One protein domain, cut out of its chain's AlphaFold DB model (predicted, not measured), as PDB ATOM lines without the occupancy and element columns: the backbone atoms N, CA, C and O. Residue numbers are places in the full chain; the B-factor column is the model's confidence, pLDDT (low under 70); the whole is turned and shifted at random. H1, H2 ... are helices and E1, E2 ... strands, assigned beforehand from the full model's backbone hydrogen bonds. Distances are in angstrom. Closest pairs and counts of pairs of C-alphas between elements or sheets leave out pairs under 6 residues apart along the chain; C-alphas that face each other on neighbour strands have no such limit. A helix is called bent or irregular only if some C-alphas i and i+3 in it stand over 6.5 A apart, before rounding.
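What this domain is: This is residues 10 to 130 and 156 to 249 of the 423 residues of an uncharacterized protein of Chryseobacterium arthrosphaerae (UniProt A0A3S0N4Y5). Two strongly twisted sheets of five strands stand next to each other, near each other at E2 and E8; H3 covers part of one face of the first, and H4 and H5 pack as a pair at one end of the long axis. The 215 printed residues run E1 E2 E3 E4 E5 H1 H2 H3 E6 E7 H4 E8 E9 H5 E10 H6, six named helices and ten named strands. The first sheet has the order E1 E6 E10 E8 E9 and is mixed; the second, E2 E3 E4 E5 E7, is antiparallel throughout. The class is mixed, with 107 residues, under half, in named elements. The whole is compact, radius of gyration of the C-alphas 16.6 A, spanning 46 by 38 by 34 A.

How they stand to each other: Start at E1, residues 10 to 13, an edge strand antiparallel to E6, residues 102 to 109; look at N 11 and O 104, 2.9 A apart. Beyond E6 find E10, residues 236 to 242, antiparallel, with N 105 and O 240 at 2.9 A. E10 is parallel to E8, residues 200 to 205, with N 239 and O 202 at 2.8 A. E8 forms a hairpin with E9, residues 216 to 219, with N 203 and O 216 at 2.8 A. H3, residues 85 to 96, is on this sheet, making two layers, a helix on one face of a sheet; its height over the sheet is 8.4 A, and the C-alphas of Glu 85 and Ser 107 are its closest to E6, 6.2 A. H3 is irregular: C-alphas 91 and 94 are 7.8 A apart. E2, residues 20 to 25, E3, 30 to 35, E4, 38 to 45, and E5, 52 to 58, form a meander, each strand the antiparallel neighbour of the one before; N 23 and O 32 are 2.8 A apart, N 43 and O 31 2.9 A, and N 42 and O 56 3.0 A. E7, residues 162 to 165, is antiparallel to E5, with N 55 and O 162 at 2.8 A. H1, residues 62 to 65, only grazes this second sheet. H2, residues 67 to 71, only just touches H3, with 3 pairs of C-alphas within 8 A, made by residues 94 to 95 of H3 alone; the closest are Ala 71 and Leu 95, 4.8 A. H4, residues 182 to 193, touches H5, residues 221 to 230, at a steep tilt of 54 degrees, the same way; the closest C-alphas are those of Val 185 and His 222, 4.9 A. H5 only grazes the first sheet. H6, residues 246 to 249, stands at the second sheet's level; the C-alphas of Glu 23 and Ile 249 are its closest to E2, 4.4 A. Every O i to N i+4 pair is within hydrogen-bond range in H2 and H4, 6 of 8 in H3 and 5 of 6 in H5; H1 and H6 are too short for such a pair.

Where its parts are: Find C-alpha 10 at (-34.934, 11.363, 22.587), where E1 begins. E4 runs 21.5 A from first to last C-alpha, E5 20.2 A, E6 22.6 A, E10 18.5 A and H4 16.3 A. H4 begins at C-alpha 182, (-8.914, 13.645, 48.255), and H6 ends at C-alpha 249, (-42.245, 6.246, 39.485).

The domain as a whole: The C-alphas of Gly 83 and Thr 156 are the two farthest apart, 49.8 A. Residues 131 to 155 are not printed; C-alphas 130 and 156 are 18.6 A apart across the cut, which lies in the link from E6 to E7. The links H2 to H3 and E7 to H4 are long. Mean pLDDT of the printed part is 91.4; residues 110 to 116 and 156 to 157 are under 70.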
ATOM      1  N   ASN A  10     -33.836  12.091  21.949       95.19
ATOM      2  CA  ASN A  10     -34.934  11.363  22.587       95.19
ATOM      3  C   ASN A  10     -34.800   9.862  22.328       95.19
ATOM      4  O   ASN A  10     -34.563   9.450  21.190       95.19
ATOM      5  N   PHE A  11     -35.024   9.041  23.349       95.44
ATOM      6  CA  PHE A  11     -35.078   7.588  23.213       95.44
ATOM      7  C   PHE A  11     -36.020   6.965  24.249       95.44
ATOM      8  O   PHE A  11     -36.449   7.614  25.204       95.44
ATOM      9  N   LYS A  12     -36.369   5.695  24.040       95.25
ATOM     10  CA  LYS A  12     -37.227   4.920  24.939       95.25
ATOM     11  C   LYS A  12     -36.529   3.623  25.313       95.25
ATOM     12  O   LYS A  12     -36.056   2.910  24.430       95.25
ATOM     13  N   THR A  13     -36.522   3.310  26.602       92.62
ATOM     14  CA  THR A  13     -36.001   2.052  27.141       92.62
ATOM     15  C   THR A  13     -37.178   1.142  27.483       92.62
ATOM     16  O   THR A  13     -38.064   1.535  28.245       92.62
ATOM     17  N   THR A  14     -37.220  -0.062  26.905       91.75
ATOM     18  CA  THR A  14     -38.307  -1.043  27.135       91.75
ATOM     19  C   THR A  14     -37.839  -2.365  27.743       91.75
ATOM     20  O   THR A  14     -38.656  -3.155  28.208       91.75
ATOM     21  N   ASP A  15     -36.533  -2.609  27.741       92.69
ATOM     22  CA  ASP A  15     -35.842  -3.789  28.267       92.69
ATOM     23  C   ASP A  15     -34.781  -3.418  29.321       92.69
ATOM     24  O   ASP A  15     -33.889  -4.210  29.641       92.69
ATOM     25  N   GLY A  16     -34.903  -2.220  29.893       92.88
ATOM     26  CA  GLY A  16     -34.080  -1.742  30.990       92.88
ATOM     27  C   GLY A  16     -34.250  -2.624  32.220       92.88
ATOM     28  O   GLY A  16     -35.350  -3.051  32.581       92.88
ATOM     29  N   LYS A  17     -33.137  -2.920  32.894       96.44
ATOM     30  CA  LYS A  17     -33.146  -3.838  34.046       96.44
ATOM     31  C   LYS A  17     -33.794  -3.240  35.303       96.44
ATOM     32  O   LYS A  17     -34.013  -3.986  36.263       96.44
ATOM     33  N   GLY A  18     -34.061  -1.929  35.326       95.88
ATOM     34  CA  GLY A  18     -34.614  -1.231  36.491       95.88
ATOM     35  C   GLY A  18     -33.711  -1.331  37.713       95.88
ATOM     36  O   GLY A  18     -34.186  -1.538  38.825       95.88
ATOM     37  N   LEU A  19     -32.397  -1.298  37.492       97.06
ATOM     38  CA  LEU A  19     -31.392  -1.306  38.551       97.06
ATOM     39  C   LEU A  19     -30.969   0.109  38.935       97.06
ATOM     40  O   LEU A  19     -30.345   0.261  39.970       97.06
ATOM     41  N   ILE A  20     -31.277   1.120  38.133       97.75
ATOM     42  CA  ILE A  20     -31.211   2.524  38.540       97.75
ATOM     43  C   ILE A  20     -32.591   3.101  38.270       97.75
ATOM     44  O   ILE A  20     -33.053   3.044  37.125       97.75
ATOM     45  N   ALA A  21     -33.257   3.589  39.310       96.75
ATOM     46  CA  ALA A  21     -34.609   4.106  39.179       96.75
ATOM     47  C   ALA A  21     -34.856   5.313  40.084       96.75
ATOM     48  O   ALA A  21     -34.370   5.340  41.214       96.75
ATOM     49  N   LEU A  22     -35.627   6.269  39.575       96.44
ATOM     50  CA  LEU A  22     -36.206   7.380  40.315       96.44
ATOM     51  C   LEU A  22     -37.630   7.005  40.729       96.44
ATOM     52  O   LEU A  22     -38.445   6.576  39.913       96.44
ATOM     53  N   GLU A  23     -37.938   7.194  42.000       95.62
ATOM     54  CA  GLU A  23     -39.263   6.998  42.572       95.62
ATOM     55  C   GLU A  23     -39.734   8.291  43.235       95.62
ATOM     56  O   GLU A  23     -38.932   9.083  43.725       95.62
ATOM     57  N   TYR A  24     -41.046   8.500  43.270       93.25
ATOM     58  CA  TYR A  24     -41.674   9.712  43.768       93.25
ATOM     59  C   TYR A  24     -42.954   9.399  44.541       93.25
ATOM     60  O   TYR A  24     -43.789   8.587  44.116       93.25
ATOM     61  N   ASP A  25     -43.147  10.092  45.659       90.50
ATOM     62  CA  ASP A  25     -44.429  10.159  46.346       90.50
ATOM     63  C   ASP A  25     -45.091  11.528  46.142       90.50
ATOM     64  O   ASP A  25     -44.629  12.582  46.579       90.50
ATOM     65  N   PHE A  26     -46.266  11.484  45.518       84.25
ATOM     66  CA  PHE A  26     -47.088  12.655  45.232       84.25
ATOM     67  C   PHE A  26     -47.873  13.164  46.445       84.25
ATOM     68  O   PHE A  26     -48.567  14.178  46.330       84.25
ATOM     69  N   ILE A  27     -47.876  12.445  47.572       82.69
ATOM     70  CA  ILE A  27     -48.589  12.889  48.770       82.69
ATOM     71  C   ILE A  27     -47.808  14.012  49.446       82.69
ATOM     72  O   ILE A  27     -48.448  14.976  49.885       82.69
ATOM     73  N   LYS A  28     -46.476  13.911  49.509       79.62
ATOM     74  CA  LYS A  28     -45.621  14.914  50.154       79.62
ATOM     75  C   LYS A  28     -44.375  15.353  49.395       79.62
ATOM     76  O   LYS A  28     -43.525  15.982  50.001       79.62
ATOM     77  N   HIS A  29     -44.337  15.133  48.085       83.31
ATOM     78  CA  HIS A  29     -43.247  15.616  47.237       83.31
ATOM     79  C   HIS A  29     -41.886  15.089  47.695       83.31
ATOM     80  O   HIS A  29     -40.951  15.848  47.890       83.31
ATOM     81  N   SER A  30     -41.805  13.778  47.906       91.75
ATOM     82  CA  SER A  30     -40.563  13.109  48.292       91.75
ATOM     83  C   SER A  30     -40.066  12.219  47.167       91.75
ATOM     84  O   SER A  30     -40.870  11.606  46.455       91.75
ATOM     85  N   GLU A  31     -38.754  12.098  47.048       94.25
ATOM     86  CA  GLU A  31     -38.095  11.343  45.987       94.25
ATOM     87  C   GLU A  31     -37.143  10.285  46.549       94.25
ATOM     88  O   GLU A  31     -36.649  10.381  47.670       94.25
ATOM     89  N   CYS A  32     -36.911   9.233  45.773       96.19
ATOM     90  CA  CYS A  32     -35.957   8.187  46.107       96.19
ATOM     91  C   CYS A  32     -35.205   7.772  44.847       96.19
ATOM     92  O   CYS A  32     -35.822   7.427  43.837       96.19
ATOM     93  N   LEU A  33     -33.877   7.755  44.921       97.25
ATOM     94  CA  LEU A  33     -33.045   7.084  43.930       97.25
ATOM     95  C   LEU A  33     -32.727   5.682  44.443       97.25
ATOM     96  O   LEU A  33     -32.200   5.504  45.545       97.25
ATOM     97  N   THR A  34     -33.006   4.677  43.619       97.31
ATOM     98  CA  THR A  34     -32.625   3.291  43.894       97.31
ATOM     99  C   THR A  34     -31.456   2.853  43.025       97.31
ATOM    100  O   THR A  34     -31.377   3.187  41.842       97.31
ATOM    101  N   ILE A  35     -30.556   2.064  43.615       97.06
ATOM    102  CA  ILE A  35     -29.423   1.433  42.942       97.06
ATOM    103  C   ILE A  35     -29.449  -0.062  43.263       97.06
ATOM    104  O   ILE A  35     -29.461  -0.496  44.409       97.06
ATOM    105  N   GLY A  36     -29.505  -0.887  42.224       95.06
ATOM    106  CA  GLY A  36     -29.726  -2.324  42.319       95.06
ATOM    107  C   GLY A  36     -31.041  -2.721  42.988       95.06
ATOM    108  O   GLY A  36     -31.085  -3.780  43.614       95.06
ATOM    109  N   LYS A  37     -32.089  -1.897  42.835       92.81
ATOM    110  CA  LYS A  37     -33.406  -2.027  43.494       92.81
ATOM    111  C   LYS A  37     -33.390  -1.802  45.011       92.81
ATOM    112  O   LYS A  37     -34.408  -2.018  45.667       92.81
ATOM    113  N   GLU A  38     -32.262  -1.361  45.560       93.94
ATOM    114  CA  GLU A  38     -32.145  -0.891  46.938       93.94
ATOM    115  C   GLU A  38     -32.240   0.639  46.933       93.94
ATOM    116  O   GLU A  38     -31.602   1.267  46.087       93.94
ATOM    117  N   PRO A  39     -33.024   1.260  47.827       95.94
ATOM    118  CA  PRO A  39     -32.932   2.696  48.075       95.94
ATOM    119  C   PRO A  39     -31.484   3.065  48.371       95.94
ATOM    120  O   PRO A  39     -30.875   2.472  49.249       95.94
ATOM    121  N   ALA A  40     -30.929   4.001  47.607       95.94
ATOM    122  CA  ALA A  40     -29.597   4.549  47.848       95.94
ATOM    123  C   ALA A  40     -29.689   5.876  48.603       95.94
ATOM    124  O   ALA A  40     -28.838   6.164  49.445       95.94
ATOM    125  N   LEU A  41     -30.744   6.645  48.327       95.69
ATOM    126  CA  LEU A  41     -31.085   7.873  49.031       95.69
ATOM    127  C   LEU A  41     -32.597   8.127  49.000       95.69
ATOM    128  O   LEU A  41     -33.297   7.637  48.108       95.69
ATOM    129  N   PHE A  42     -33.082   8.902  49.961       96.06
ATOM    130  CA  PHE A  42     -34.458   9.394  50.039       96.06
ATOM    131  C   PHE A  42     -34.444  10.850  50.495       96.06
ATOM    132  O   PHE A  42     -33.726  11.171  51.445       96.06
ATOM    133  N   LEU A  43     -35.229  11.703  49.831       94.38
ATOM    134  CA  LEU A  43     -35.393  13.109  50.196       94.38
ATOM    135  C   LEU A  43     -36.851  13.465  50.448       94.38
ATOM    136  O   LEU A  43     -37.750  12.922  49.795       94.38
ATOM    137  N   TRP A  44     -37.084  14.396  51.369       92.88
ATOM    138  CA  TRP A  44     -38.402  14.967  51.616       92.88
ATOM    139  C   TRP A  44     -38.330  16.414  52.120       92.88
ATOM    140  O   TRP A  44     -37.407  16.791  52.839       92.88
ATOM    141  N   ASP A  45     -39.368  17.185  51.791       87.56
ATOM    142  CA  ASP A  45     -39.606  18.562  52.246       87.56
ATOM    143  C   ASP A  45     -39.647  18.657  53.782       87.56
ATOM    144  O   ASP A  45     -40.429  17.948  54.433       87.56
ATOM    145  N   ASP A  46     -38.829  19.544  54.353       79.19
ATOM    146  CA  ASP A  46     -38.756  19.765  55.797       79.19
ATOM    147  C   ASP A  46     -40.016  20.435  56.378       79.19
ATOM    148  O   ASP A  46     -40.267  20.396  57.576       79.19
ATOM    149  N   CYS A  47     -40.884  20.981  55.522       73.44
ATOM    150  CA  CYS A  47     -42.163  21.611  55.858       73.44
ATOM    151  C   CYS A  47     -42.081  22.857  56.764       73.44
ATOM    152  O   CYS A  47     -43.137  23.442  57.039       73.44
ATOM    153  N   ASP A  48     -40.884  23.271  57.184       70.81
ATOM    154  CA  ASP A  48     -40.654  24.422  58.058       70.81
ATOM    155  C   ASP A  48     -40.333  25.696  57.264       70.81
ATOM    156  O   ASP A  48     -41.019  26.708  57.445       70.81
ATOM    157  N   ASP A  49     -39.387  25.636  56.319       77.81
ATOM    158  CA  ASP A  49     -38.984  26.772  55.485       77.81
ATOM    159  C   ASP A  49     -39.007  26.445  53.973       77.81
ATOM    160  O   ASP A  49     -38.722  25.320  53.560       77.81
ATOM    161  N   PRO A  50     -39.362  27.404  53.091       81.62
ATOM    162  CA  PRO A  50     -39.419  27.146  51.655       81.62
ATOM    163  C   PRO A  50     -38.064  26.736  51.063       81.62
ATOM    164  O   PRO A  50     -37.136  27.543  50.992       81.62
ATOM    165  N   GLY A  51     -38.010  25.518  50.526       82.88
ATOM    166  CA  GLY A  51     -36.817  24.965  49.884       82.88
ATOM    167  C   GLY A  51     -35.868  24.247  50.839       82.88
ATOM    168  O   GLY A  51     -34.820  23.803  50.383       82.88
ATOM    169  N   ASP A  52     -36.217  24.133  52.118       88.81
ATOM    170  CA  ASP A  52     -35.487  23.303  53.068       88.81
ATOM    171  C   ASP A  52     -35.938  21.844  52.941       88.81
ATOM    172  O   ASP A  52     -37.130  21.524  52.971       88.81
ATOM    173  N   GLU A  53     -34.970  20.948  52.782       91.81
ATOM    174  CA  GLU A  53     -35.201  19.526  52.576       91.81
ATOM    175  C   GLU A  53     -34.277  18.672  53.440       91.81
ATOM    176  O   GLU A  53     -33.151  19.040  53.779       91.81
ATOM    177  N   ASN A  54     -34.762  17.474  53.749       92.44
ATOM    178  CA  ASN A  54     -33.988  16.430  54.391       92.44
ATOM    179  C   ASN A  54     -33.567  15.393  53.358       92.44
ATOM    180  O   ASN A  54     -34.383  14.944  52.556       92.44
ATOM    181  N   MET A  55     -32.329  14.926  53.463       94.75
ATOM    182  CA  MET A  55     -31.816  13.783  52.721       94.75
ATOM    183  C   MET A  55     -31.292  12.713  53.676       94.75
ATOM    184  O   MET A  55     -30.586  13.002  54.639       94.75
ATOM    185  N   VAL A  56     -31.567  11.453  53.356       95.62
ATOM    186  CA  VAL A  56     -30.953  10.291  54.003       95.62
ATOM    187  C   VAL A  56     -30.252   9.445  52.952       95.62
ATOM    188  O   VAL A  56     -30.817   9.179  51.891       95.62
ATOM    189  N   LEU A  57     -29.039   8.987  53.266       96.12
ATOM    190  CA  LEU A  57     -28.328   7.983  52.482       96.12
ATOM    191  C   LEU A  57     -28.484   6.611  53.135       96.12
ATOM    192  O   LEU A  57     -28.277   6.449  54.337       96.12
ATOM    193  N   PHE A  58     -28.785   5.596  52.335       95.06
ATOM    194  CA  PHE A  58     -28.936   4.229  52.827       95.06
ATOM    195  C   PHE A  58     -27.701   3.390  52.524       95.06
ATOM    196  O   PHE A  58     -27.013   3.586  51.513       95.06
ATOM    197  N   SER A  59     -27.439   2.417  53.392       91.56
ATOM    198  CA  SER A  59     -26.504   1.336  53.090       91.56
ATOM    199  C   SER A  59     -27.044   0.484  51.942       91.56
ATOM    200  O   SER A  59     -28.171  -0.004  51.992       91.56
ATOM    201  N   ILE A  60     -26.220   0.280  50.916       91.75
ATOM    202  CA  ILE A  60     -26.513  -0.604  49.782       91.75
ATOM    203  C   ILE A  60     -25.418  -1.658  49.668       91.75
ATOM    204  O   ILE A  60     -24.284  -1.447  50.102       91.75
ATOM    205  N   LYS A  61     -25.735  -2.809  49.074       93.00
ATOM    206  CA  LYS A  61     -24.750  -3.884  48.893       93.00
ATOM    207  C   LYS A  61     -23.588  -3.424  48.016       93.00
ATOM    208  O   LYS A  61     -23.794  -2.721  47.033       93.00
ATOM    209  N   GLU A  62     -22.391  -3.935  48.292       91.75
ATOM    210  CA  GLU A  62     -21.160  -3.610  47.550       91.75
ATOM    211  C   GLU A  62     -21.299  -3.790  46.024       91.75
ATOM    212  O   GLU A  62     -20.816  -2.985  45.226       91.75
ATOM    213  N   ASP A  63     -22.016  -4.829  45.585       92.56
ATOM    214  CA  ASP A  63     -22.285  -5.055  44.161       92.56
ATOM    215  C   ASP A  63     -23.179  -3.979  43.533       92.56
ATOM    216  O   ASP A  63     -23.058  -3.700  42.338       92.56
ATOM    217  N   ASN A  64     -24.080  -3.393  44.323       93.88
ATOM    218  CA  ASN A  64     -24.935  -2.283  43.917       93.88
ATOM    219  C   ASN A  64     -24.172  -0.961  43.971       93.88
ATOM    220  O   ASN A  64     -24.268  -0.178  43.032       93.88
ATOM    221  N   HIS A  65     -23.330  -0.771  44.984       91.19
ATOM    222  CA  HIS A  65     -22.436   0.378  45.100       91.19
ATOM    223  C   HIS A  65     -21.513   0.527  43.882       91.19
ATOM    224  O   HIS A  65     -21.450   1.581  43.254       91.19
ATOM    225  N   ASN A  66     -20.903  -0.570  43.431       93.31
ATOM    226  CA  ASN A  66     -20.034  -0.558  42.252       93.31
ATOM    227  C   ASN A  66     -20.785  -0.625  40.914       93.31
ATOM    228  O   ASN A  66     -20.158  -0.683  39.855       93.31
ATOM    229  N   ARG A  67     -22.121  -0.669  40.920       95.38
ATOM    230  CA  ARG A  67     -22.915  -0.964  39.719       95.38
ATOM    231  C   ARG A  67     -22.796   0.112  38.649       95.38
ATOM    232  O   ARG A  67     -22.642  -0.234  37.481       95.38
ATOM    233  N   ILE A  68     -22.839   1.383  39.048       96.50
ATOM    234  CA  ILE A  68     -22.670   2.515  38.128       96.50
ATOM    235  C   ILE A  68     -21.241   2.520  37.573       96.50
ATOM    236  O   ILE A  68     -21.068   2.562  36.360       96.50
ATOM    237  N   ASN A  69     -20.232   2.349  38.433       94.88
ATOM    238  CA  ASN A  69     -18.827   2.282  38.017       94.88
ATOM    239  C   ASN A  69     -18.580   1.169  36.985       94.88
ATOM    240  O   ASN A  69     -17.952   1.414  35.962       94.88
ATOM    241  N   LYS A  70     -19.125  -0.034  37.211       96.69
ATOM    242  CA  LYS A  70     -19.046  -1.161  36.260       96.69
ATOM    243  C   LYS A  70     -19.744  -0.850  34.931       96.69
ATOM    244  O   LYS A  70     -19.286  -1.285  33.883       96.69
ATOM    245  N   ALA A  71     -20.856  -0.115  34.957       97.31
ATOM    246  CA  ALA A  71     -21.577   0.279  33.747       97.31
ATOM    247  C   ALA A  71     -20.882   1.407  32.963       97.31
ATOM    248  O   ALA A  71     -21.172   1.606  31.787       97.31
ATOM    249  N   LEU A  72     -19.970   2.134  33.603       97.25
ATOM    250  CA  LEU A  72     -19.185   3.209  32.996       97.25
ATOM    251  C   LEU A  72     -17.725   2.800  32.735       97.25
ATOM    252  O   LEU A  72     -16.898   3.631  32.356       97.25
ATOM    253  N   GLU A  73     -17.389   1.524  32.936       96.19
ATOM    254  CA  GLU A  73     -16.039   1.007  32.745       96.19
ATOM    255  C   GLU A  73     -15.599   1.152  31.279       96.19
ATOM    256  O   GLU A  73     -16.300   0.748  30.351       96.19
ATOM    257  N   GLY A  74     -14.415   1.735  31.070       93.38
ATOM    258  CA  GLY A  74     -13.833   1.939  29.740       93.38
ATOM    259  C   GLY A  74     -14.289   3.205  29.007       93.38
ATOM    260  O   GLY A  74     -13.814   3.447  27.898       93.38
ATOM    261  N   ILE A  75     -15.156   4.027  29.605       96.12
ATOM    262  CA  ILE A  75     -15.539   5.324  29.036       96.12
ATOM    263  C   ILE A  75     -14.426   6.351  29.270       96.12
ATOM    264  O   ILE A  75     -13.968   6.554  30.395       96.12
ATOM    265  N   ASP A  76     -14.021   7.038  28.203       95.94
ATOM    266  CA  ASP A  76     -13.144   8.203  28.296       95.94
ATOM    267  C   ASP A  76     -13.973   9.464  28.558       95.94
ATOM    268  O   ASP A  76     -14.568  10.062  27.659       95.94
ATOM    269  N   PHE A  77     -13.990   9.883  29.821       96.75
ATOM    270  CA  PHE A  77     -14.725  11.065  30.256       96.75
ATOM    271  C   PHE A  77     -14.143  12.385  29.746       96.75
ATOM    272  O   PHE A  77     -14.768  13.421  29.942       96.75
ATOM    273  N   THR A  78     -12.963  12.392  29.124       95.62
ATOM    274  CA  THR A  78     -12.341  13.623  28.611       95.62
ATOM    275  C   THR A  78     -12.821  14.009  27.210       95.62
ATOM    276  O   THR A  78     -12.504  15.103  26.739       95.62
ATOM    277  N   ILE A  79     -13.599  13.142  26.553       95.38
ATOM    278  CA  ILE A  79     -14.168  13.399  25.229       95.38
ATOM    279  C   ILE A  79     -15.302  14.427  25.330       95.38
ATOM    280  O   ILE A  79     -16.256  14.262  26.088       95.38
ATOM    281  N   ASP A  80     -15.216  15.470  24.504       93.94
ATOM    282  CA  ASP A  80     -16.287  16.446  24.303       93.94
ATOM    283  C   ASP A  80     -17.287  15.929  23.252       93.94
ATOM    284  O   ASP A  80     -16.958  15.774  22.065       93.94
ATOM    285  N   TYR A  81     -18.511  15.659  23.706       94.81
ATOM    286  CA  TYR A  81     -19.622  15.171  22.891       94.81
ATOM    287  C   TYR A  81     -20.567  16.287  22.418       94.81
ATOM    288  O   TYR A  81     -21.692  16.004  22.006       94.81
ATOM    289  N   THR A  82     -20.147  17.556  22.442       91.69
ATOM    290  CA  THR A  82     -20.959  18.669  21.929       91.69
ATOM    291  C   THR A  82     -21.333  18.426  20.463       91.69
ATOM    292  O   THR A  82     -20.472  18.294  19.589       91.69
ATOM    293  N   GLY A  83     -22.637  18.361  20.193       89.75
ATOM    294  CA  GLY A  83     -23.235  18.041  18.895       89.75
ATOM    295  C   GLY A  83     -23.094  16.577  18.458       89.75
ATOM    296  O   GLY A  83     -23.240  16.295  17.269       89.75
ATOM    297  N   LYS A  84     -22.744  15.668  19.378       93.81
ATOM    298  CA  LYS A  84     -22.503  14.235  19.137       93.81
ATOM    299  C   LYS A  84     -23.276  13.354  20.123       93.81
ATOM    300  O   LYS A  84     -22.742  12.390  20.672       93.81
ATOM    301  N   GLU A  85     -24.543  13.680  20.358       93.38
ATOM    302  CA  GLU A  85     -25.412  12.955  21.290       93.38
ATOM    303  C   GLU A  85     -25.565  11.470  20.923       93.38
ATOM    304  O   GLU A  85     -25.679  10.638  21.815       93.38
ATOM    305  N   GLU A  86     -25.508  11.117  19.636       94.94
ATOM    306  CA  GLU A  86     -25.540   9.720  19.179       94.94
ATOM    307  C   GLU A  86     -24.293   8.937  19.625       94.94
ATOM    308  O   GLU A  86     -24.416   7.807  20.102       94.94
ATOM    309  N   ASP A  87     -23.102   9.540  19.539       96.25
ATOM    310  CA  ASP A  87     -21.855   8.920  20.007       96.25
ATOM    311  C   ASP A  87     -21.851   8.793  21.539       96.25
ATOM    312  O   ASP A  87     -21.428   7.769  22.079       96.25
ATOM    313  N   LEU A  88     -22.366   9.809  22.245       96.81
ATOM    314  CA  LEU A  88     -22.543   9.767  23.698       96.81
ATOM    315  C   LEU A  88     -23.530   8.669  24.102       96.81
ATOM    316  O   LEU A  88     -23.279   7.927  25.049       96.81
ATOM    317  N   PHE A  89     -24.638   8.537  23.367       96.94
ATOM    318  CA  PHE A  89     -25.620   7.482  23.576       96.94
ATOM    319  C   PHE A  89     -24.972   6.106  23.439       96.94
ATOM    320  O   PHE A  89     -25.190   5.263  24.307       96.94
ATOM    321  N   GLN A  90     -24.144   5.888  22.409       96.94
ATOM    322  CA  GLN A  90     -23.391   4.640  22.247       96.94
ATOM    323  C   GLN A  90     -22.425   4.390  23.413       96.94
ATOM    324  O   GLN A  90     -22.398   3.284  23.953       96.94
ATOM    325  N   ALA A  91     -21.681   5.414  23.841       97.62
ATOM    326  CA  ALA A  91     -20.751   5.307  24.964       97.62
ATOM    327  C   ALA A  91     -21.461   4.947  26.281       97.62
ATOM    328  O   ALA A  91     -20.967   4.118  27.042       97.62
ATOM    329  N   LEU A  92     -22.644   5.518  26.532       97.75
ATOM    330  CA  LEU A  92     -23.416   5.306  27.760       97.75
ATOM    331  C   LEU A  92     -24.380   4.108  27.703       97.75
ATOM    332  O   LEU A  92     -25.059   3.849  28.697       97.75
ATOM    333  N   GLN A  93     -24.441   3.339  26.605       96.44
ATOM    334  CA  GLN A  93     -25.362   2.194  26.484       96.44
ATOM    335  C   GLN A  93     -25.345   1.224  27.673       96.44
ATOM    336  O   GLN A  93     -26.430   0.815  28.098       96.44
ATOM    337  N   PRO A  94     -24.188   0.841  28.251       97.19
ATOM    338  CA  PRO A  94     -24.200  -0.099  29.367       97.19
ATOM    339  C   PRO A  94     -24.867   0.481  30.626       97.19
ATOM    340  O   PRO A  94     -25.533  -0.264  31.348       97.19
ATOM    341  N   LEU A  95     -24.750   1.797  30.858       98.06
ATOM    342  CA  LEU A  95     -25.473   2.508  31.917       98.06
ATOM    343  C   LEU A  95     -26.968   2.599  31.592       98.06
ATOM    344  O   LEU A  95     -27.796   2.214  32.414       98.06
ATOM    345  N   LEU A  96     -27.323   3.038  30.383       97.44
ATOM    346  CA  LEU A  96     -28.723   3.194  29.970       97.44
ATOM    347  C   LEU A  96     -29.492   1.861  30.024       97.44
ATOM    348  O   LEU A  96     -30.630   1.817  30.486       97.44
ATOM    349  N   GLY A  97     -28.851   0.747  29.655       97.12
ATOM    350  CA  GLY A  97     -29.451  -0.591  29.695       97.12
ATOM    351  C   GLY A  97     -29.724  -1.140  31.103       97.12
ATOM    352  O   GLY A  97     -30.428  -2.143  31.252       97.12
ATOM    353  N   ILE A  98     -29.181  -0.522  32.159       97.44
ATOM    354  CA  ILE A  98     -29.472  -0.910  33.549       97.44
ATOM    355  C   ILE A  98     -30.477   0.020  34.237       97.44
ATOM    356  O   ILE A  98     -30.896  -0.284  35.354       97.44
ATOM    357  N   MET A  99     -30.901   1.104  33.586       97.19
ATOM    358  CA  MET A  99     -31.919   2.017  34.108       97.19
ATOM    359  C   MET A  99     -33.325   1.405  34.035       97.19
ATOM    360  O   MET A  99     -33.528   0.311  33.494       97.19
ATOM    361  N   GLN A 100     -34.301   2.073  34.647       95.62
ATOM    362  CA  GLN A 100     -35.711   1.718  34.513       95.62
ATOM    363  C   GLN A 100     -36.229   1.896  33.081       95.62
ATOM    364  O   GLN A 100     -35.606   2.521  32.227       95.62
ATOM    365  N   ASN A 101     -37.384   1.297  32.815       94.81
ATOM    366  CA  ASN A 101     -38.088   1.528  31.565       94.81
ATOM    367  C   ASN A 101     -38.743   2.910  31.564       94.81
ATOM    368  O   ASN A 101     -39.100   3.438  32.615       94.81
ATOM    369  N   GLY A 102     -38.937   3.437  30.359       93.75
ATOM    370  CA  GLY A 102     -39.672   4.667  30.094       93.75
ATOM    371  C   GLY A 102     -38.947   5.550  29.084       93.75
ATOM    372  O   GLY A 102     -38.098   5.070  28.321       93.75
ATOM    373  N   ASN A 103     -39.331   6.821  29.024       95.50
ATOM    374  CA  ASN A 103     -38.799   7.755  28.039       95.50
ATOM    375  C   ASN A 103     -37.681   8.610  28.626       95.50
ATOM    376  O   ASN A 103     -37.728   9.010  29.791       95.50
ATOM    377  N   TYR A 104     -36.700   8.909  27.783       95.94
ATOM    378  CA  TYR A 104     -35.502   9.627  28.167       95.94
ATOM    379  C   TYR A 104     -35.101  10.650  27.117       95.94
ATOM    380  O   TYR A 104     -35.326  10.464  25.915       95.94
ATOM    381  N   THR A 105     -34.465  11.719  27.583       95.56
ATOM    382  CA  THR A 105     -33.621  12.551  26.738       95.56
ATOM    383  C   THR A 105     -32.170  12.444  27.183       95.56
ATOM    384  O   THR A 105     -31.886  12.249  28.365       95.56
ATOM    385  N   LEU A 106     -31.259  12.547  26.221       96.31
ATOM    386  CA  LEU A 106     -29.826  12.639  26.447       96.31
ATOM    387  C   LEU A 106     -29.304  13.914  25.797       96.31
ATOM    388  O   LEU A 106     -29.505  14.139  24.602       96.31
ATOM    389  N   SER A 107     -28.601  14.731  26.573       94.00
ATOM    390  CA  SER A 107     -27.915  15.919  26.067       94.00
ATOM    391  C   SER A 107     -26.498  16.011  26.599       94.00
ATOM    392  O   SER A 107     -26.221  15.607  27.728       94.00
ATOM    393  N   PHE A 108     -25.627  16.611  25.792       94.12
ATOM    394  CA  PHE A 108     -24.303  17.026  26.224       94.12
ATOM    395  C   PHE A 108     -24.212  18.546  26.201       94.12
ATOM    396  O   PHE A 108     -24.373  19.169  25.145       94.12
ATOM    397  N   SER A 109     -23.991  19.152  27.362       82.56
ATOM    398  CA  SER A 109     -23.937  20.607  27.465       82.56
ATOM    399  C   SER A 109     -23.130  21.090  28.657       82.56
ATOM    400  O   SER A 109     -22.976  20.401  29.664       82.56
ATOM    401  N   GLU A 110     -22.679  22.335  28.548       63.75
ATOM    402  CA  GLU A 110     -22.351  23.161  29.706       63.75
ATOM    403  C   GLU A 110     -23.666  23.602  30.359       63.75
ATOM    404  O   GLU A 110     -24.497  24.244  29.703       63.75
ATOM    405  N   ASP A 111     -23.873  23.250  31.628       64.88
ATOM    406  CA  ASP A 111     -24.968  23.820  32.403       64.88
ATOM    407  C   ASP A 111     -24.545  25.198  32.923       64.88
ATOM    408  O   ASP A 111     -23.609  25.331  33.706       64.88
ATOM    409  N   LYS A 112     -25.230  26.249  32.469       55.69
ATOM    410  CA  LYS A 112     -24.875  27.637  32.794       55.69
ATOM    411  C   LYS A 112     -25.288  28.041  34.206       55.69
ATOM    412  O   LYS A 112     -24.857  29.101  34.664       55.69
ATOM    413  N   THR A 113     -26.116  27.244  34.885       60.62
ATOM    414  CA  THR A 113     -26.561  27.545  36.251       60.62
ATOM    415  C   THR A 113     -25.563  27.126  37.325       60.62
ATOM    416  O   THR A 113     -25.633  27.656  38.429       60.62
ATOM    417  N   TRP A 114     -24.562  26.301  37.000       68.50
ATOM    418  CA  TRP A 114     -23.517  25.867  37.936       68.50
ATOM    419  C   TRP A 114     -22.776  27.031  38.620       68.50
ATOM    420  O   TRP A 114     -22.554  26.997  39.831       68.50
ATOM    421  N   SER A 115     -22.467  28.111  37.889       63.06
ATOM    422  CA  SER A 115     -21.820  29.316  38.448       63.06
ATOM    423  C   SER A 115     -22.584  30.008  39.585       63.06
ATOM    424  O   SER A 115     -21.975  30.770  40.342       63.06
ATOM    425  N   VAL A 116     -23.896  29.782  39.704       67.62
ATOM    426  CA  VAL A 116     -24.760  30.453  40.688       67.62
ATOM    427  C   VAL A 116     -24.611  29.832  42.078       67.62
ATOM    428  O   VAL A 116     -24.788  30.526  43.080       67.62
ATOM    429  N   TYR A 117     -24.227  28.559  42.155       72.19
ATOM    430  CA  TYR A 117     -24.229  27.810  43.404       72.19
ATOM    431  C   TYR A 117     -22.918  27.942  44.189       72.19
ATOM    432  O   TYR A 117     -21.806  28.039  43.648       72.19
ATOM    433  N   SER A 118     -23.050  27.953  45.516       74.44
ATOM    434  CA  SER A 118     -21.927  27.997  46.456       74.44
ATOM    435  C   SER A 118     -21.229  26.640  46.583       74.44
ATOM    436  O   SER A 118     -20.016  26.606  46.823       74.44
ATOM    437  N   ASN A 119     -21.954  25.548  46.346       86.56
ATOM    438  CA  ASN A 119     -21.515  24.180  46.592       86.56
ATOM    439  C   ASN A 119     -21.574  23.310  45.329       86.56
ATOM    440  O   ASN A 119     -22.234  23.655  44.352       86.56
ATOM    441  N   ALA A 120     -20.846  22.188  45.340       88.25
ATOM    442  CA  ALA A 120     -20.810  21.257  44.210       88.25
ATOM    443  C   ALA A 120     -22.021  20.313  44.181       88.25
ATOM    444  O   ALA A 120     -22.534  20.018  43.110       88.25
ATOM    445  N   ALA A 121     -22.443  19.822  45.347       92.81
ATOM    446  CA  ALA A 121     -23.599  18.954  45.539       92.81
ATOM    447  C   ALA A 121     -23.919  18.851  47.033       92.81
ATOM    448  O   ALA A 121     -23.066  19.173  47.866       92.81
ATOM    449  N   VAL A 122     -25.122  18.390  47.356       94.12
ATOM    450  CA  VAL A 122     -25.482  17.941  48.702       94.12
ATOM    451  C   VAL A 122     -24.842  16.577  48.931       94.12
ATOM    452  O   VAL A 122     -25.043  15.668  48.125       94.12
ATOM    453  N   PHE A 123     -24.096  16.426  50.023       93.62
ATOM    454  CA  PHE A 123     -23.530  15.153  50.466       93.62
ATOM    455  C   PHE A 123     -24.044  14.842  51.866       93.62
ATOM    456  O   PHE A 123     -23.938  15.673  52.762       93.62
ATOM    457  N   GLY A 124     -24.563  13.632  52.067       91.00
ATOM    458  CA  GLY A 124     -24.777  13.123  53.418       91.00
ATOM    459  C   GLY A 124     -23.435  12.718  54.020       91.00
ATOM    460  O   GLY A 124     -22.580  12.198  53.301       91.00
ATOM    461  N   GLU A 125     -23.231  12.929  55.316       89.06
ATOM    462  CA  GLU A 125     -21.969  12.543  55.961       89.06
ATOM    463  C   GLU A 125     -21.774  11.017  55.918       89.06
ATOM    464  O   GLU A 125     -20.751  10.498  55.447       89.06
ATOM    465  N   GLU A 126     -22.800  10.285  56.356       89.12
ATOM    466  CA  GLU A 126     -22.788   8.832  56.518       89.12
ATOM    467  C   GLU A 126     -24.032   8.184  55.909       89.12
ATOM    468  O   GLU A 126     -25.039   8.834  55.630       89.12
ATOM    469  N   ARG A 127     -23.942   6.873  55.685       92.75
ATOM    470  CA  ARG A 127     -25.087   6.038  55.319       92.75
ATOM    471  C   ARG A 127     -25.666   5.424  56.581       92.75
ATOM    472  O   ARG A 127     -24.898   4.986  57.433       92.75
ATOM    473  N   LEU A 128     -26.989   5.314  56.660       92.88
ATOM    474  CA  LEU A 128     -27.631   4.629  57.780       92.88
ATOM    475  C   LEU A 128     -27.180   3.169  57.864       92.88
ATOM    476  O   LEU A 128     -27.170   2.452  56.853       92.88
ATOM    477  N   ASP A 129     -26.851   2.718  59.075       90.56
ATOM    478  CA  ASP A 129     -26.621   1.306  59.357       90.56
ATOM    479  C   ASP A 129     -27.969   0.583  59.430       90.56
ATOM    480  O   ASP A 129     -28.816   0.856  60.280       90.56
ATOM    481  N   GLN A 130     -28.172  -0.367  58.519       89.75
ATOM    482  CA  GLN A 130     -29.444  -1.071  58.413       89.75
ATOM    483  C   GLN A 130     -29.791  -1.860  59.687       89.75
ATOM    484  O   GLN A 130     -30.964  -1.959  60.038       89.75
ATOM    485  N   THR A 156     -33.958  15.998  67.616       68.56
ATOM    486  CA  THR A 156     -33.794  14.547  67.432       68.56
ATOM    487  C   THR A 156     -34.423  14.039  66.143       68.56
ATOM    488  O   THR A 156     -34.034  12.979  65.672       68.56
ATOM    489  N   VAL A 157     -35.370  14.776  65.548       66.50
ATOM    490  CA  VAL A 157     -35.990  14.366  64.275       66.50
ATOM    491  C   VAL A 157     -35.048  14.505  63.076       66.50
ATOM    492  O   VAL A 157     -35.208  13.755  62.118       66.50
ATOM    493  N   TYR A 158     -34.038  15.374  63.185       76.94
ATOM    494  CA  TYR A 158     -32.991  15.607  62.182       76.94
ATOM    495  C   TYR A 158     -31.723  14.780  62.405       76.94
ATOM    496  O   TYR A 158     -30.744  14.916  61.677       76.94
ATOM    497  N   ALA A 159     -31.696  13.938  63.443       82.25
ATOM    498  CA  ALA A 159     -30.555  13.064  63.659       82.25
ATOM    499  C   ALA A 159     -30.384  12.134  62.449       82.25
ATOM    500  O   ALA A 159     -31.356  11.533  61.972       82.25
ATOM    501  N   ASP A 160     -29.145  12.050  61.961       85.00
ATOM    502  CA  ASP A 160     -28.734  11.230  60.819       85.00
ATOM    503  C   ASP A 160     -29.447  11.583  59.498       85.00
ATOM    504  O   ASP A 160     -29.555  10.748  58.596       85.00
ATOM    505  N   THR A 161     -29.940  12.823  59.378       88.81
ATOM    506  CA  THR A 161     -30.370  13.422  58.110       88.81
ATOM    507  C   THR A 161     -29.394  14.521  57.692       88.81
ATOM    508  O   THR A 161     -28.752  15.176  58.513       88.81
ATOM    509  N   CYS A 162     -29.250  14.715  56.387       91.62
ATOM    510  CA  CYS A 162     -28.576  15.867  55.813       91.62
ATOM    511  C   CYS A 162     -29.637  16.922  55.499       91.62
ATOM    512  O   CYS A 162     -30.464  16.711  54.613       91.62
ATOM    513  N   HIS A 163     -29.622  18.020  56.251       90.81
ATOM    514  CA  HIS A 163     -30.487  19.175  56.019       90.81
ATOM    515  C   HIS A 163     -29.824  20.140  55.046       90.81
ATOM    516  O   HIS A 163     -28.656  20.495  55.231       90.81
ATOM    517  N   PHE A 164     -30.550  20.578  54.025       91.44
ATOM    518  CA  PHE A 164     -30.021  21.523  53.048       91.44
ATOM    519  C   PHE A 164     -31.128  22.379  52.444       91.44
ATOM    520  O   PHE A 164     -32.297  22.002  52.435       91.44
ATOM    521  N   ASN A 165     -30.731  23.523  51.890       90.38
ATOM    522  CA  ASN A 165     -31.619  24.368  51.113       90.38
ATOM    523  C   ASN A 165     -31.365  24.164  49.610       90.38
ATOM    524  O   ASN A 165     -30.232  24.314  49.138       90.38
ATOM    525  N   VAL A 166     -32.409  23.859  48.839       86.81
ATOM    526  CA  VAL A 166     -32.323  23.556  47.394       86.81
ATOM    527  C   VAL A 166     -31.697  24.682  46.561       86.81
ATOM    528  O   VAL A 166     -31.168  24.439  45.480       86.81
ATOM    529  N   TYR A 167     -31.712  25.928  47.044       87.00
ATOM    530  CA  TYR A 167     -31.121  27.062  46.330       87.00
ATOM    531  C   TYR A 167     -29.598  27.176  46.515       87.00
ATOM    532  O   TYR A 167     -28.960  27.977  45.829       87.00
ATOM    533  N   GLU A 168     -28.994  26.388  47.408       88.31
ATOM    534  CA  GLU A 168     -27.551  26.416  47.690       88.31
ATOM    535  C   GLU A 168     -26.752  25.354  46.924       88.31
ATOM    536  O   GLU A 168     -25.525  25.464  46.796       88.31
ATOM    537  N   TYR A 169     -27.437  24.354  46.366       90.50
ATOM    538  CA  TYR A 169     -26.815  23.188  45.749       90.50
ATOM    539  C   TYR A 169     -27.420  22.887  44.374       90.50
ATOM    540  O   TYR A 169     -28.639  22.882  44.232       90.50
ATOM    541  N   PRO A 170     -26.590  22.584  43.361       89.19
ATOM    542  CA  PRO A 170     -27.090  22.233  42.036       89.19
ATOM    543  C   PRO A 170     -27.497  20.759  41.931       89.19
ATOM    544  O   PRO A 170     -28.289  20.411  41.064       89.19
ATOM    545  N   PHE A 171     -26.926  19.890  42.772       93.69
ATOM    546  CA  PHE A 171     -27.011  18.442  42.613       93.69
ATOM    547  C   PHE A 171     -27.133  17.699  43.939       93.69
ATOM    548  O   PHE A 171     -26.656  18.171  44.973       93.69
ATOM    549  N   ILE A 172     -27.664  16.479  43.867       95.56
ATOM    550  CA  ILE A 172     -27.714  15.513  44.964       95.56
ATOM    551  C   ILE A 172     -26.699  14.395  44.718       95.56
ATOM    552  O   ILE A 172     -26.682  13.758  43.658       95.56
ATOM    553  N   ALA A 173     -25.833  14.147  45.701       96.25
ATOM    554  CA  ALA A 173     -24.923  13.014  45.686       96.25
ATOM    555  C   ALA A 173     -25.582  11.787  46.315       96.25
ATOM    556  O   ALA A 173     -26.051  11.827  47.449       96.25
ATOM    557  N   TRP A 174     -25.524  10.647  45.623       95.38
ATOM    558  CA  TRP A 174     -25.900   9.371  46.239       95.38
ATOM    559  C   TRP A 174     -24.759   8.755  47.052       95.38
ATOM    560  O   TRP A 174     -24.987   7.768  47.751       95.38
ATOM    561  N   LYS A 175     -23.539   9.300  46.945       94.44
ATOM    562  CA  LYS A 175     -22.366   8.952  47.757       94.44
ATOM    563  C   LYS A 175     -22.256   9.835  48.990       94.44
ATOM    564  O   LYS A 175     -22.568  11.020  48.922       94.44
ATOM    565  N   SER A 176     -21.764   9.263  50.085       95.00
ATOM    566  CA  SER A 176     -21.504  10.041  51.293       95.00
ATOM    567  C   SER A 176     -20.222  10.872  51.168       95.00
ATOM    568  O   SER A 176     -19.340  10.558  50.364       95.00
ATOM    569  N   GLU A 177     -20.092  11.922  51.977       94.19
ATOM    570  CA  GLU A 177     -18.893  12.767  52.014       94.19
ATOM    571  C   GLU A 177     -17.638  11.956  52.379       94.19
ATOM    572  O   GLU A 177     -16.569  12.158  51.804       94.19
ATOM    573  N   LYS A 178     -17.775  10.953  53.256       94.31
ATOM    574  CA  LYS A 178     -16.687  10.026  53.612       94.31
ATOM    575  C   LYS A 178     -16.183   9.177  52.442       94.31
ATOM    576  O   LYS A 178     -15.086   8.629  52.520       94.31
ATOM    577  N   GLU A 179     -16.968   9.041  51.375       94.69
ATOM    578  CA  GLU A 179     -16.566   8.334  50.154       94.69
ATOM    579  C   GLU A 179     -15.797   9.234  49.171       94.69
ATOM    580  O   GLU A 179     -15.333   8.766  48.121       94.69
ATOM    581  N   ILE A 180     -15.667  10.527  49.477       96.38
ATOM    582  CA  ILE A 180     -14.855  11.449  48.691       96.38
ATOM    583  C   ILE A 180     -13.382  11.207  49.005       96.38
ATOM    584  O   ILE A 180     -12.924  11.322  50.135       96.38
ATOM    585  N   ASP A 181     -12.637  10.886  47.954       97.38
ATOM    586  CA  ASP A 181     -11.217  10.567  47.992       97.38
ATOM    587  C   ASP A 181     -10.435  11.830  47.600       97.38
ATOM    588  O   ASP A 181     -10.509  12.261  46.437       97.38
ATOM    589  N   PRO A 182      -9.689  12.444  48.534       97.81
ATOM    590  CA  PRO A 182      -8.914  13.645  48.255       97.81
ATOM    591  C   PRO A 182      -7.875  13.458  47.142       97.81
ATOM    592  O   PRO A 182      -7.625  14.398  46.383       97.81
ATOM    593  N   ASP A 183      -7.291  12.264  47.005       98.44
ATOM    594  CA  ASP A 183      -6.296  11.984  45.967       98.44
ATOM    595  C   ASP A 183      -6.948  11.928  44.583       98.44
ATOM    596  O   ASP A 183      -6.387  12.435  43.607       98.44
ATOM    597  N   LEU A 184      -8.174  11.404  44.494       97.75
ATOM    598  CA  LEU A 184      -8.936  11.399  43.248       97.75
ATOM    599  C   LEU A 184      -9.431  12.806  42.869       97.75
ATOM    600  O   LEU A 184      -9.372  13.185  41.698       97.75
ATOM    601  N   VAL A 185      -9.849  13.624  43.845       98.25
ATOM    602  CA  VAL A 185     -10.157  15.051  43.612       98.25
ATOM    603  C   VAL A 185      -8.922  15.782  43.085       98.25
ATOM    604  O   VAL A 185      -9.014  16.548  42.121       98.25
ATOM    605  N   LYS A 186      -7.748  15.530  43.674       98.50
ATOM    606  CA  LYS A 186      -6.483  16.105  43.208       98.50
ATOM    607  C   LYS A 186      -6.138  15.642  41.794       98.50
ATOM    608  O   LYS A 186      -5.792  16.474  40.962       98.50
ATOM    609  N   HIS A 187      -6.293  14.353  41.493       98.31
ATOM    610  CA  HIS A 187      -6.089  13.821  40.147       98.31
ATOM    611  C   HIS A 187      -6.939  14.564  39.104       98.31
ATOM    612  O   HIS A 187      -6.408  15.017  38.089       98.31
ATOM    613  N   TYR A 188      -8.236  14.755  39.368       98.38
ATOM    614  CA  TYR A 188      -9.097  15.524  38.467       98.38
ATOM    615  C   TYR A 188      -8.731  17.008  38.417       98.38
ATOM    616  O   TYR A 188      -8.810  17.609  37.350       98.38
ATOM    617  N   THR A 189      -8.279  17.591  39.528       98.44
ATOM    618  CA  THR A 189      -7.777  18.974  39.565       98.44
ATOM    619  C   THR A 189      -6.597  19.146  38.605       98.44
ATOM    620  O   THR A 189      -6.619  20.042  37.762       98.44
ATOM    621  N   ASP A 190      -5.605  18.257  38.675       98.38
ATOM    622  CA  ASP A 190      -4.426  18.279  37.801       98.38
ATOM    623  C   ASP A 190      -4.818  18.055  36.329       98.38
ATOM    624  O   ASP A 190      -4.331  18.750  35.431       98.38
ATOM    625  N   LEU A 191      -5.753  17.131  36.081       97.81
ATOM    626  CA  LEU A 191      -6.283  16.859  34.747       97.81
ATOM    627  C   LEU A 191      -6.977  18.099  34.155       97.81
ATOM    628  O   LEU A 191      -6.688  18.473  33.016       97.81
ATOM    629  N   ILE A 192      -7.819  18.784  34.932       97.62
ATOM    630  CA  ILE A 192      -8.508  20.011  34.507       97.62
ATOM    631  C   ILE A 192      -7.506  21.141  34.235       97.62
ATOM    632  O   ILE A 192      -7.598  21.816  33.209       97.62
ATOM    633  N   LEU A 193      -6.503  21.322  35.100       97.75
ATOM    634  CA  LEU A 193      -5.448  22.326  34.911       97.75
ATOM    635  C   LEU A 193      -4.590  22.066  33.662       97.75
ATOM    636  O   LEU A 193      -4.061  23.011  33.078       97.75
ATOM    637  N   SER A 194      -4.480  20.809  33.222       97.50
ATOM    638  CA  SER A 194      -3.808  20.444  31.967       97.50
ATOM    639  C   SER A 194      -4.626  20.756  30.702       97.50
ATOM    640  O   SER A 194      -4.108  20.636  29.592       97.50
ATOM    641  N   GLY A 195      -5.882  21.188  30.856       95.50
ATOM    642  CA  GLY A 195      -6.781  21.588  29.772       95.50
ATOM    643  C   GLY A 195      -7.842  20.550  29.399       95.50
ATOM    644  O   GLY A 195      -8.706  20.849  28.576       95.50
ATOM    645  N   ALA A 196      -7.820  19.356  29.995       96.50
ATOM    646  CA  ALA A 196      -8.889  18.378  29.817       96.50
ATOM    647  C   ALA A 196     -10.169  18.817  30.551       96.50
ATOM    648  O   ALA A 196     -10.123  19.533  31.550       96.50
ATOM    649  N   ARG A 197     -11.337  18.387  30.061       94.56
ATOM    650  CA  ARG A 197     -12.637  18.716  30.668       94.56
ATOM    651  C   ARG A 197     -13.445  17.437  30.939       94.56
ATOM    652  O   ARG A 197     -14.386  17.167  30.201       94.56
ATOM    653  N   PRO A 198     -13.062  16.624  31.945       96.62
ATOM    654  CA  PRO A 198     -13.768  15.386  32.251       96.62
ATOM    655  C   PRO A 198     -15.239  15.647  32.613       96.62
ATOM    656  O   PRO A 198     -15.510  16.285  33.626       96.62
ATOM    657  N   PHE A 199     -16.195  15.145  31.831       96.25
ATOM    658  CA  PHE A 199     -17.614  15.402  32.098       96.25
ATOM    659  C   PHE A 199     -18.162  14.575  33.276       96.25
ATOM    660  O   PHE A 199     -17.645  13.499  33.604       96.25
ATOM    661  N   ALA A 200     -19.219  15.088  33.908       96.50
ATOM    662  CA  ALA A 200     -20.038  14.388  34.900       96.50
ATOM    663  C   ALA A 200     -21.315  13.819  34.255       96.50
ATOM    664  O   ALA A 200     -21.792  14.341  33.246       96.50
ATOM    665  N   VAL A 201     -21.868  12.749  34.829       97.62
ATOM    666  CA  VAL A 201     -23.114  12.115  34.375       97.62
ATOM    667  C   VAL A 201     -24.212  12.415  35.384       97.62
ATOM    668  O   VAL A 201     -24.138  11.973  36.532       97.62
ATOM    669  N   ILE A 202     -25.232  13.147  34.943       96.56
ATOM    670  CA  ILE A 202     -26.341  13.611  35.776       96.56
ATOM    671  C   ILE A 202     -27.618  12.895  35.350       96.56
ATOM    672  O   ILE A 202     -27.934  12.828  34.162       96.56
ATOM    673  N   LEU A 203     -28.349  12.361  36.322       96.19
ATOM    674  CA  LEU A 203     -29.686  11.815  36.150       96.19
ATOM    675  C   LEU A 203     -30.690  12.760  36.785       96.19
ATOM    676  O   LEU A 203     -30.621  13.015  37.980       96.19
ATOM    677  N   LYS A 204     -31.669  13.199  36.012       92.81
ATOM    678  CA  LYS A 204     -32.796  13.968  36.532       92.81
ATOM    679  C   LYS A 204     -34.112  13.430  36.006       92.81
ATOM    680  O   LYS A 204     -34.133  12.593  35.100       92.81
ATOM    681  N   GLY A 205     -35.212  13.898  36.574       91.31
ATOM    682  CA  GLY A 205     -36.548  13.463  36.200       91.31
ATOM    683  C   GLY A 205     -37.520  14.626  36.059       91.31
ATOM    684  O   GLY A 205     -37.403  15.638  36.740       91.31
ATOM    685  N   LYS A 206     -38.540  14.448  35.225       90.25
ATOM    686  CA  LYS A 206     -39.698  15.348  35.161       90.25
ATOM    687  C   LYS A 206     -40.971  14.549  34.976       90.25
ATOM    688  O   LYS A 206     -40.966  13.524  34.300       90.25
ATOM    689  N   TYR A 207     -42.082  15.016  35.534       88.56
ATOM    690  CA  TYR A 207     -43.380  14.386  35.299       88.56
ATOM    691  C   TYR A 207     -44.449  15.451  35.055       88.56
ATOM    692  O   TYR A 207     -44.673  16.336  35.875       88.56
ATOM    693  N   GLY A 208     -45.134  15.368  33.914       82.81
ATOM    694  CA  GLY A 208     -46.025  16.441  33.472       82.81
ATOM    695  C   GLY A 208     -45.255  17.733  33.170       82.81
ATOM    696  O   GLY A 208     -44.217  17.692  32.518       82.81
ATOM    697  N   GLU A 209     -45.784  18.872  33.619       75.44
ATOM    698  CA  GLU A 209     -45.191  20.203  33.392       75.44
ATOM    699  C   GLU A 209     -44.238  20.655  34.510       75.44
ATOM    700  O   GLU A 209     -43.701  21.755  34.432       75.44
ATOM    701  N   ASN A 210     -44.039  19.838  35.550       71.44
ATOM    702  CA  ASN A 210     -43.236  20.216  36.711       71.44
ATOM    703  C   ASN A 210     -41.928  19.417  36.769       71.44
ATOM    704  O   ASN A 210     -41.916  18.192  36.585       71.44
ATOM    705  N   ASP A 211     -40.854  20.124  37.110       70.88
ATOM    706  CA  ASP A 211     -39.554  19.553  37.452       70.88
ATOM    707  C   ASP A 211     -39.606  19.101  38.915       70.88
ATOM    708  O   ASP A 211     -39.389  19.876  39.841       70.88
ATOM    709  N   TYR A 212     -40.041  17.857  39.116       73.81
ATOM    710  CA  TYR A 212     -40.283  17.298  40.448       73.81
ATOM    711  C   TYR A 212     -39.051  16.691  41.109       73.81
ATOM    712  O   TYR A 212     -39.088  16.489  42.318       73.81
ATOM    713  N   PHE A 213     -38.045  16.316  40.322       87.44
ATOM    714  CA  PHE A 213     -36.896  15.569  40.810       87.44
ATOM    715  C   PHE A 213     -35.667  16.453  40.865       87.44
ATOM    716  O   PHE A 213     -35.448  17.265  39.964       87.44
ATOM    717  N   HIS A 214     -34.830  16.198  41.855       92.19
ATOM    718  CA  HIS A 214     -33.503  16.772  41.899       92.19
ATOM    719  C   HIS A 214     -32.568  16.121  40.875       92.19
ATOM    720  O   HIS A 214     -32.722  14.965  40.453       92.19
ATOM    721  N   ASP A 215     -31.535  16.872  40.512       94.00
ATOM    722  CA  ASP A 215     -30.486  16.421  39.614       94.00
ATOM    723  C   ASP A 215     -29.472  15.572  40.401       94.00
ATOM    724  O   ASP A 215     -28.696  16.056  41.224       94.00
ATOM    725  N   ASN A 216     -29.487  14.264  40.160       95.94
ATOM    726  CA  ASN A 216     -28.689  13.271  40.866       95.94
ATOM    727  C   ASN A 216     -27.368  12.989  40.130       95.94
ATOM    728  O   ASN A 216     -27.351  12.719  38.927       95.94
ATOM    729  N   ILE A 217     -26.248  12.961  40.853       96.75
ATOM    730  CA  ILE A 217     -24.932  12.644  40.275       96.75
ATOM    731  C   ILE A 217     -24.789  11.131  40.142       96.75
ATOM    732  O   ILE A 217     -24.513  10.454  41.124       96.75
ATOM    733  N   LEU A 218     -24.889  10.569  38.939       96.94
ATOM    734  CA  LEU A 218     -24.541   9.157  38.748       96.94
ATOM    735  C   LEU A 218     -23.024   8.966  38.802       96.94
ATOM    736  O   LEU A 218     -22.537   8.077  39.502       96.94
ATOM    737  N   ASP A 219     -22.291   9.845  38.122       96.25
ATOM    738  CA  ASP A 219     -20.833   9.893  38.127       96.25
ATOM    739  C   ASP A 219     -20.328  11.340  38.095       96.25
ATOM    740  O   ASP A 219     -20.903  12.201  37.434       96.25
ATOM    741  N   GLY A 220     -19.228  11.603  38.800       95.50
ATOM    742  CA  GLY A 220     -18.618  12.932  38.859       95.50
ATOM    743  C   GLY A 220     -18.523  13.562  40.243       95.50
ATOM    744  O   GLY A 220     -18.072  14.696  40.327       95.50
ATOM    745  N   HIS A 221     -18.845  12.840  41.320       96.19
ATOM    746  CA  HIS A 221     -18.724  13.317  42.707       96.19
ATOM    747  C   HIS A 221     -17.383  14.035  42.981       96.19
ATOM    748  O   HIS A 221     -17.368  15.193  43.391       96.19
ATOM    749  N   HIS A 222     -16.247  13.406  42.653       97.62
ATOM    750  CA  HIS A 222     -14.913  14.007  42.813       97.62
ATOM    751  C   HIS A 222     -14.589  15.060  41.742       97.62
ATOM    752  O   HIS A 222     -13.929  16.057  42.036       97.62
ATOM    753  N   LYS A 223     -15.062  14.857  40.502       96.06
ATOM    754  CA  LYS A 223     -14.846  15.779  39.369       96.06
ATOM    755  C   LYS A 223     -15.459  17.145  39.665       96.06
ATOM    756  O   LYS A 223     -14.804  18.168  39.495       96.06
ATOM    757  N   LEU A 224     -16.701  17.155  40.138       95.12
ATOM    758  CA  LEU A 224     -17.478  18.356  40.427       95.12
ATOM    759  C   LEU A 224     -16.883  19.153  41.591       95.12
ATOM    760  O   LEU A 224     -16.819  20.378  41.513       95.12
ATOM    761  N   ILE A 225     -16.339  18.479  42.608       95.44
ATOM    762  CA  ILE A 225     -15.557  19.137  43.666       95.44
ATOM    763  C   ILE A 225     -14.298  19.797  43.078       95.44
ATOM    764  O   ILE A 225     -14.016  20.958  43.380       95.44
ATOM    765  N   ALA A 226     -13.562  19.109  42.197       96.81
ATOM    766  CA  ALA A 226     -12.382  19.680  41.541       96.81
ATOM    767  C   ALA A 226     -12.732  20.915  40.685       96.81
ATOM    768  O   ALA A 226     -12.105  21.966  40.829       96.81
ATOM    769  N   TYR A 227     -13.778  20.830  39.857       94.44
ATOM    770  CA  TYR A 227     -14.297  21.965  39.086       94.44
ATOM    771  C   TYR A 227     -14.700  23.137  39.973       94.44
ATOM    772  O   TYR A 227     -14.347  24.283  39.682       94.44
ATOM    773  N   ARG A 228     -15.392  22.852  41.081       92.00
ATOM    774  CA  ARG A 228     -15.817  23.867  42.043       92.00
ATOM    775  C   ARG A 228     -14.625  24.590  42.662       92.00
ATOM    776  O   ARG A 228     -14.601  25.821  42.658       92.00
ATOM    777  N   ASN A 229     -13.618  23.847  43.121       93.69
ATOM    778  CA  ASN A 229     -12.392  24.402  43.702       93.69
ATOM    779  C   ASN A 229     -11.636  25.294  42.708       93.69
ATOM    780  O   ASN A 229     -11.101  26.337  43.085       93.69
ATOM    781  N   LEU A 230     -11.629  24.906  41.430       94.00
ATOM    782  CA  LEU A 230     -10.996  25.664  40.351       94.00
ATOM    783  C   LEU A 230     -11.858  26.815  39.812       94.00
ATOM    784  O   LEU A 230     -11.337  27.660  39.088       94.00
ATOM    785  N   LYS A 231     -13.151  26.870  40.165       91.44
ATOM    786  CA  LYS A 231     -14.143  27.801  39.599       91.44
ATOM    787  C   LYS A 231     -14.210  27.715  38.070       91.44
ATOM    788  O   LYS A 231     -14.294  28.731  37.381       91.44
ATOM    789  N   ILE A 232     -14.133  26.492  37.556       90.38
ATOM    790  CA  ILE A 232     -14.262  26.179  36.133       90.38
ATOM    791  C   ILE A 232     -15.604  25.480  35.930       90.38
ATOM    792  O   ILE A 232     -15.981  24.619  36.721       90.38
ATOM    793  N   GLU A 233     -16.304  25.844  34.861       89.94
ATOM    794  CA  GLU A 233     -17.556  25.194  34.478       89.94
ATOM    795  C   GLU A 233     -17.300  23.733  34.055       89.94
ATOM    796  O   GLU A 233     -16.433  23.477  33.210       89.94
ATOM    797  N   PRO A 234     -18.002  22.746  34.621       92.19
ATOM    798  CA  PRO A 234     -17.951  21.361  34.160       92.19
ATOM    799  C   PRO A 234     -18.705  21.157  32.834       92.19
ATOM    800  O   PRO A 234     -19.480  22.000  32.384       92.19
ATOM    801  N   LEU A 235     -18.457  20.010  32.200       93.12
ATOM    802  CA  LEU A 235     -19.301  19.473  31.130       93.12
ATOM    803  C   LEU A 235     -20.207  18.386  31.708       93.12
ATOM    804  O   LEU A 235     -19.795  17.662  32.619       93.12
ATOM    805  N   PHE A 236     -21.406  18.238  31.147       94.38
ATOM    806  CA  PHE A 236     -22.379  17.258  31.616       94.38
ATOM    807  C   PHE A 236     -22.914  16.389  30.486       94.38
ATOM    808  O   PHE A 236     -23.309  16.891  29.433       94.38
ATOM    809  N   ALA A 237     -23.007  15.091  30.761       96.50
ATOM    810  CA  ALA A 237     -23.947  14.197  30.109       96.50
ATOM    811  C   ALA A 237     -25.215  14.143  30.972       96.50
ATOM    812  O   ALA A 237     -25.194  13.588  32.071       96.50
ATOM    813  N   ILE A 238     -26.302  14.747  30.493       95.62
ATOM    814  CA  ILE A 238     -27.569  14.837  31.227       95.62
ATOM    815  C   ILE A 238     -28.529  13.796  30.667       95.62
ATOM    816  O   ILE A 238     -28.866  13.829  29.483       95.62
ATOM    817  N   ILE A 239     -28.967  12.891  31.536       96.31
ATOM    818  CA  ILE A 239     -29.996  11.892  31.271       96.31
ATOM    819  C   ILE A 239     -31.265  12.362  31.983       96.31
ATOM    820  O   ILE A 239     -31.349  12.319  33.209       96.31
ATOM    821  N   GLU A 240     -32.255  12.825  31.226       95.25
ATOM    822  CA  GLU A 240     -33.533  13.279  31.782       95.25
ATOM    823  C   GLU A 240     -34.610  12.226  31.539       95.25
ATOM    824  O   GLU A 240     -34.975  11.945  30.397       95.25
ATOM    825  N   PHE A 241     -35.127  11.657  32.621       95.25
ATOM    826  CA  PHE A 241     -36.217  10.696  32.616       95.25
ATOM    827  C   PHE A 241     -37.584  11.391  32.641       95.25
ATOM    828  O   PHE A 241     -37.798  12.322  33.416       95.25
ATOM    829  N   PHE A 242     -38.541  10.928  31.836       92.94
ATOM    830  CA  PHE A 242     -39.917  11.426  31.877       92.94
ATOM    831  C   PHE A 242     -40.942  10.293  31.700       92.94
ATOM    832  O   PHE A 242     -41.188   9.841  30.576       92.94
ATOM    833  N   PRO A 243     -41.556   9.815  32.797       90.19
ATOM    834  CA  PRO A 243     -42.529   8.732  32.748       90.19
ATOM    835  C   PRO A 243     -43.847   9.187  32.111       90.19
ATOM    836  O   PRO A 243     -44.249  10.349  32.228       90.19
ATOM    837  N   GLU A 244     -44.545   8.255  31.461       89.62
ATOM    838  CA  GLU A 244     -45.879   8.484  30.892       89.62
ATOM    839  C   GLU A 244     -46.959   8.360  31.978       89.62
ATOM    840  O   GLU A 244     -47.944   9.104  31.969       89.62
ATOM    841  N   ASP A 245     -46.760   7.460  32.948       89.25
ATOM    842  CA  ASP A 245     -47.699   7.199  34.038       89.25
ATOM    843  C   ASP A 245     -47.048   7.237  35.431       89.25
ATOM    844  O   ASP A 245     -45.889   6.881  35.632       89.25
ATOM    845  N   LYS A 246     -47.841   7.613  36.445       88.62
ATOM    846  CA  LYS A 246     -47.385   7.668  37.847       88.62
ATOM    847  C   LYS A 246     -46.907   6.320  38.379       88.62
ATOM    848  O   LYS A 246     -46.136   6.297  39.332       88.62
ATOM    849  N   SER A 247     -47.391   5.207  37.828       88.94
ATOM    850  CA  SER A 247     -46.971   3.868  38.243       88.94
ATOM    851  C   SER A 247     -45.509   3.564  37.914       88.94
ATOM    852  O   SER A 247     -44.916   2.753  38.618       88.94
ATOM    853  N   GLU A 248     -44.911   4.241  36.928       91.06
ATOM    854  CA  GLU A 248     -43.498   4.064  36.555       91.06
ATOM    855  C   GLU A 248     -42.529   4.653  37.588       91.06
ATOM    856  O   GLU A 248     -41.365   4.267  37.630       91.06
ATOM    857  N   ILE A 249     -43.014   5.567  38.431       92.75
ATOM    858  CA  ILE A 249     -42.245   6.246  39.485       92.75
ATOM    859  C   ILE A 249     -42.882   6.077  40.854       92.75
ATOM    860  O   ILE A 249     -42.649   6.874  41.754       92.75
TER     861      ILE A 249